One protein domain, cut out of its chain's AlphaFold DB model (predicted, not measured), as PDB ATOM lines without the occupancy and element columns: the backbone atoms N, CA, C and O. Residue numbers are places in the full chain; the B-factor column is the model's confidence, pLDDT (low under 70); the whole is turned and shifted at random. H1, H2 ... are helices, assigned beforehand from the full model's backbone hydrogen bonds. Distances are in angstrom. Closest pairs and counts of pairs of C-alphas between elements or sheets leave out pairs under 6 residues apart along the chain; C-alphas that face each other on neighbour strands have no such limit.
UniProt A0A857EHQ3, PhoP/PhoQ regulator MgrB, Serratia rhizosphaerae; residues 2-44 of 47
ATOM      1  N   LEU A   2      30.624  -1.465  22.116       61.84
ATOM      2  CA  LEU A   2      29.247  -1.778  22.571       61.84
ATOM      3  C   LEU A   2      28.144  -0.952  21.870       61.84
ATOM      4  O   LEU A   2      27.102  -1.486  21.506       61.84
ATOM      5  N   ARG A   3      28.416   0.330  21.597       69.38
ATOM      6  CA  ARG A   3      27.495   1.262  20.926       69.38
ATOM      7  C   ARG A   3      27.122   0.838  19.498       69.38
ATOM      8  O   ARG A   3      25.955   0.939  19.147       69.38
ATOM      9  N   ASN A   4      28.058   0.288  18.714       79.75
ATOM     10  CA  ASN A   4      27.744  -0.263  17.385       79.75
ATOM     11  C   ASN A   4      26.847  -1.496  17.483       79.75
ATOM     12  O   ASN A   4      25.967  -1.672  16.653       79.75
ATOM     13  N   LYS A   5      27.056  -2.333  18.503       82.12
ATOM     14  CA  LYS A   5      26.270  -3.552  18.717       82.12
ATOM     15  C   LYS A   5      24.821  -3.217  19.082       82.12
ATOM     16  O   LYS A   5      23.909  -3.817  18.532       82.12
ATOM     17  N   ILE A   6      24.617  -2.208  19.935       90.81
ATOM     18  CA  ILE A   6      23.283  -1.682  20.273       90.81
ATOM     19  C   ILE A   6      22.608  -1.094  19.034       90.81
ATOM     20  O   ILE A   6      21.446  -1.385  18.782       90.81
ATOM     21  N   LEU A   7      23.338  -0.316  18.231       89.94
ATOM     22  CA  LEU A   7      22.794   0.309  17.024       89.94
ATOM     23  C   LEU A   7      22.338  -0.738  15.997       89.94
ATOM     24  O   LEU A   7      21.277  -0.591  15.402       89.94
ATOM     25  N   LEU A   8      23.093  -1.832  15.869       91.50
ATOM     26  CA  LEU A   8      22.734  -2.981  15.038       91.50
ATOM     27  C   LEU A   8      21.475  -3.688  15.553       91.50
ATOM     28  O   LEU A   8      20.579  -3.975  14.772       91.50
ATOM     29  N   ILE A   9      21.376  -3.919  16.865       93.62
ATOM     30  CA  ILE A   9      20.192  -4.540  17.474       93.62
ATOM     31  C   ILE A   9      18.958  -3.657  17.269       93.62
ATOM     32  O   ILE A   9      17.921  -4.154  16.842       93.62
ATOM     33  N   VAL A  10      19.069  -2.351  17.522       94.12
ATOM     34  CA  VAL A  10      17.963  -1.402  17.330       94.12
ATOM     35  C   VAL A  10      17.546  -1.350  15.862       94.12
ATOM     36  O   VAL A  10      16.354  -1.412  15.579       94.12
ATOM     37  N   ALA A  11      18.497  -1.308  14.927       92.88
ATOM     38  CA  ALA A  11      18.200  -1.330  13.497       92.88
ATOM     39  C   ALA A  11      17.468  -2.615  13.077       92.88
ATOM     40  O   ALA A  11      16.474  -2.542  12.360       92.88
ATOM     41  N   THR A  12      17.901  -3.780  13.568       93.44
ATOM     42  CA  THR A  12      17.232  -5.060  13.296       93.44
ATOM     43  C   THR A  12      15.819  -5.093  13.873       93.44
ATOM     44  O   THR A  12      14.890  -5.496  13.180       93.44
ATOM     45  N   VAL A  13      15.628  -4.631  15.114       94.56
ATOM     46  CA  VAL A  13      14.300  -4.572  15.746       94.56
ATOM     47  C   VAL A  13      13.371  -3.641  14.965       94.56
ATOM     48  O   VAL A  13      12.236  -4.018  14.689       94.56
ATOM     49  N   LEU A  14      13.853  -2.466  14.554       92.38
ATOM     50  CA  LEU A  14      13.079  -1.528  13.739       92.38
ATOM     51  C   LEU A  14      12.709  -2.120  12.376       92.38
ATOM     52  O   LEU A  14      11.564  -1.983  11.956       92.38
ATOM     53  N   ALA A  15      13.633  -2.818  11.712       92.06
ATOM     54  CA  ALA A  15      13.348  -3.492  10.450       92.06
ATOM     55  C   ALA A  15      12.283  -4.588  10.622       92.06
ATOM     56  O   ALA A  15      11.338  -4.651   9.841       92.06
ATOM     57  N   CYS A  16      12.380  -5.413  11.671       91.19
ATOM     58  CA  CYS A  16      11.368  -6.427  11.975       91.19
ATOM     59  C   CYS A  16       9.990  -5.810  12.246       91.19
ATOM     60  O   CYS A  16       8.993  -6.310  11.731       91.19
ATOM     61  N   LEU A  17       9.932  -4.722  13.021       87.94
ATOM     62  CA  LEU A  17       8.685  -4.003  13.288       87.94
ATOM     63  C   LEU A  17       8.092  -3.416  12.004       87.94
ATOM     64  O   LEU A  17       6.893  -3.538  11.783       87.94
ATOM     65  N   PHE A  18       8.924  -2.839  11.136       85.62
ATOM     66  CA  PHE A  18       8.483  -2.300   9.855       85.62
ATOM     67  C   PHE A  18       7.873  -3.385   8.958       85.62
ATOM     68  O   PHE A  18       6.744  -3.239   8.497       85.62
ATOM     69  N   PHE A  19       8.568  -4.513   8.768       85.56
ATOM     70  CA  PHE A  19       8.038  -5.628   7.976       85.56
ATOM     71  C   PHE A  19       6.765  -6.230   8.580       85.56
ATOM     72  O   PHE A  19       5.872  -6.633   7.839       85.56
ATOM     73  N   TYR A  20       6.660  -6.269   9.909       83.50
ATOM     74  CA  TYR A  20       5.461  -6.728  10.603       83.50
ATOM     75  C   TYR A  20       4.257  -5.820  10.326       83.50
ATOM     76  O   TYR A  20       3.187  -6.319   9.983       83.50
ATOM     77  N   LEU A  21       4.438  -4.499  10.415       81.44
ATOM     78  CA  LEU A  21       3.385  -3.523  10.117       81.44
ATOM     79  C   LEU A  21       2.961  -3.557   8.645       81.44
ATOM     80  O   LEU A  21       1.773  -3.490   8.352       81.44
ATOM     81  N   LEU A  22       3.914  -3.726   7.728       78.94
ATOM     82  CA  LEU A  22       3.641  -3.805   6.292       78.94
ATOM     83  C   LEU A  22       2.878  -5.090   5.928       78.94
ATOM     84  O   LEU A  22       1.939  -5.067   5.137       78.94
ATOM     85  N   ALA A  23       3.234  -6.215   6.555       81.69
ATOM     86  CA  ALA A  23       2.470  -7.451   6.427       81.69
ATOM     87  C   ALA A  23       1.053  -7.299   7.003       81.69
ATOM     88  O   ALA A  23       0.090  -7.749   6.389       81.69
ATOM     89  N   LEU A  24       0.920  -6.644   8.160       77.12
ATOM     90  CA  LEU A  24      -0.375  -6.340   8.770       77.12
ATOM     91  C   LEU A  24      -1.259  -5.502   7.853       77.12
ATOM     92  O   LEU A  24      -2.422  -5.845   7.685       77.12
ATOM     93  N   ASP A  25      -0.713  -4.456   7.237       74.88
ATOM     94  CA  ASP A  25      -1.446  -3.607   6.298       74.88
ATOM     95  C   ASP A  25      -2.032  -4.422   5.133       74.88
ATOM     96  O   ASP A  25      -3.236  -4.381   4.882       74.88
ATOM     97  N   SER A  26      -1.224  -5.303   4.531       73.88
ATOM     98  CA  SER A  26      -1.684  -6.220   3.479       73.88
ATOM     99  C   SER A  26      -2.757  -7.214   3.954       73.88
ATOM    100  O   SER A  26      -3.660  -7.567   3.191       73.88
ATOM    101  N   TYR A  27      -2.684  -7.674   5.207       72.12
ATOM    102  CA  TYR A  27      -3.702  -8.543   5.811       72.12
ATOM    103  C   TYR A  27      -5.015  -7.798   6.098       72.12
ATOM    104  O   TYR A  27      -6.095  -8.371   5.929       72.12
ATOM    105  N   CYS A  28      -4.934  -6.538   6.532       72.69
ATOM    106  CA  CYS A  28      -6.093  -5.688   6.789       72.69
ATOM    107  C   CYS A  28      -6.797  -5.294   5.477       72.69
ATOM    108  O   CYS A  28      -8.028  -5.301   5.429       72.69
ATOM    109  N   ASP A  29      -6.041  -5.003   4.410       72.06
ATOM    110  CA  ASP A  29      -6.581  -4.678   3.079       72.06
ATOM    111  C   ASP A  29      -7.368  -5.853   2.470       72.06
ATOM    112  O   ASP A  29      -8.439  -5.674   1.896       72.06
ATOM    113  N   GLN A  30      -6.921  -7.087   2.724       71.31
ATOM    114  CA  GLN A  30      -7.602  -8.312   2.285       71.31
ATOM    115  C   GLN A  30      -8.869  -8.670   3.091       71.31
ATOM    116  O   GLN A  30      -9.453  -9.734   2.883       71.31
ATOM    117  N   GLY A  31      -9.324  -7.811   4.012       66.44
ATOM    118  CA  GLY A  31     -10.535  -8.052   4.806       66.44
ATOM    119  C   GLY A  31     -10.351  -9.084   5.925       66.44
ATOM    120  O   GLY A  31     -11.329  -9.660   6.408       66.44
ATOM    121  N   GLY A  32      -9.106  -9.334   6.346       62.44
ATOM    122  CA  GLY A  32      -8.797 -10.192   7.486       62.44
ATOM    123  C   GLY A  32      -9.340  -9.610   8.795       62.44
ATOM    124  O   GLY A  32      -9.086  -8.459   9.138       62.44
ATOM    125  N   ASN A  33     -10.063 -10.418   9.571       57.16
ATOM    126  CA  ASN A  33     -10.741  -9.993  10.803       57.16
ATOM    127  C   ASN A  33      -9.794  -9.941  12.027       57.16
ATOM    128  O   ASN A  33     -10.156 -10.355  13.131       57.16
ATOM    129  N   PHE A  34      -8.542  -9.514  11.838       52.78
ATOM    130  CA  PHE A  34      -7.525  -9.524  12.890       52.78
ATOM    131  C   PHE A  34      -7.547  -8.196  13.652       52.78
ATOM    132  O   PHE A  34      -7.142  -7.164  13.133       52.78
ATOM    133  N   ALA A  35      -8.056  -8.238  14.888       54.75
ATOM    134  CA  ALA A  35      -8.057  -7.145  15.861       54.75
ATOM    135  C   ALA A  35      -8.421  -5.770  15.261       54.75
ATOM    136  O   ALA A  35      -7.549  -4.932  15.048       54.75
ATOM    137  N   LEU A  36      -9.723  -5.523  15.062       54.09
ATOM    138  CA  LEU A  36     -10.329  -4.271  14.560       54.09
ATOM    139  C   LEU A  36      -9.674  -2.965  15.080       54.09
ATOM    140  O   LEU A  36      -9.703  -1.951  14.389       54.09
ATOM    141  N   GLY A  37      -9.056  -2.978  16.268       57.16
ATOM    142  CA  GLY A  37      -8.303  -1.845  16.816       57.16
ATOM    143  C   GLY A  37      -6.941  -1.569  16.160       57.16
ATOM    144  O   GLY A  37      -6.596  -0.407  15.977       57.16
ATOM    145  N   ILE A  38      -6.168  -2.591  15.770       61.19
ATOM    146  CA  ILE A  38      -4.812  -2.410  15.217       61.19
ATOM    147  C   ILE A  38      -4.894  -2.004  13.744       61.19
ATOM    148  O   ILE A  38      -4.265  -1.018  13.375       61.19
ATOM    149  N   CYS A  39      -5.754  -2.655  12.947       61.56
ATOM    150  CA  CYS A  39      -6.030  -2.237  11.565       61.56
ATOM    151  C   CYS A  39      -6.594  -0.802  11.478       61.56
ATOM    152  O   CYS A  39      -6.412  -0.114  10.478       61.56
ATOM    153  N   SER A  40      -7.292  -0.322  12.519       61.31
ATOM    154  CA  SER A  40      -7.776   1.064  12.564       61.31
ATOM    155  C   SER A  40      -6.668   2.066  12.892       61.31
ATOM    156  O   SER A  40      -6.735   3.197  12.420       61.31
ATOM    157  N   ILE A  41      -5.673   1.680  13.698       61.47
ATOM    158  CA  ILE A  41      -4.517   2.528  14.030       61.47
ATOM    159  C   ILE A  41      -3.541   2.571  12.854       61.47
ATOM    160  O   ILE A  41      -3.048   3.645  12.520       61.47
ATOM    161  N   THR A  42      -3.307   1.439  12.185       60.88
ATOM    162  CA  THR A  42      -2.472   1.381  10.977       60.88
ATOM    163  C   THR A  42      -3.049   2.240   9.853       60.88
ATOM    164  O   THR A  42      -2.300   2.934   9.191       60.88
ATOM    165  N   ARG A  43      -4.382   2.332   9.721       60.34
ATOM    166  CA  ARG A  43      -5.047   3.248   8.771       60.34
ATOM    167  C   ARG A  43      -4.782   4.741   9.020       60.34
ATOM    168  O   ARG A  43      -4.982   5.546   8.118       60.34
ATOM    169  N   ILE A  44      -4.429   5.120  10.253       57.94
ATOM    170  CA  ILE A  44      -4.151   6.512  10.650       57.94
ATOM    171  C   ILE A  44      -2.671   6.851  10.439       57.94
ATOM    172  O   ILE A  44      -2.333   8.023  10.283       57.94
TER     173      ILE A  44
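AT A GLANCE: This is residues 2 to 44 of the 47 residues of the protein "PhoP/PhoQ regulator MgrB" of Serratia rhizosphaerae (UniProt A0A857EHQ3). One long, straight helix, H1, makes nearly the whole length of this domain, and a short helix, H2, sits across its far end, where the chain folds back through a small loop. Residues 2 to 20 of H1 stick out with no other part beside them, and H2 packs on the last stretch of H1, residues 21 to 28. The printed part has 43 residues with two named helices, H1 then H2, and no named strand; the class is all helix. It is only just extended, close to loose, with a radius of gyration of the C-alphas of 14.0 A, and the C-alphas span 43 by 15 by 14 A, a rod with H1, 40.9 A from first to last C-alpha, making most of its length.

HOW THE PARTS SIT: H1, residues 2 to 29, stands free over residues 2 to 20. H2, residues 36 to 42, touches H1, which meets it with residues 21 to 28 alone. The closest C-alphas of the two are those of Cys 28 and Cys 39, 5.9 A apart. Their lines stand at a steep tilt of 58 degrees, and they run opposite ways. In H1 and H2 every O i to N i+4 pair is within hydrogen-bond range.

IN THESE COORDINATES: H1 begins at C-alpha 2, at (29.247, -1.778, 22.571), and ends at C-alpha 29, at (-6.581, -4.678, 3.079), 40.9 A from first to last C-alpha. A short link of 6 residues follows. H2 runs from Leu 36 to Thr 42, 10.3 A from first to last C-alpha, and ends at C-alpha 42, at (-2.472, 1.381, 10.977).

THE WHOLE: The two C-alphas farthest apart are those of Leu 2 and Gly 31, at 44.0 A. The printed part has no cut. The mean pLDDT of the printed part is 75.3, and the model's confidence is low, under 70, at residues 2 to 3 and 31 to 44.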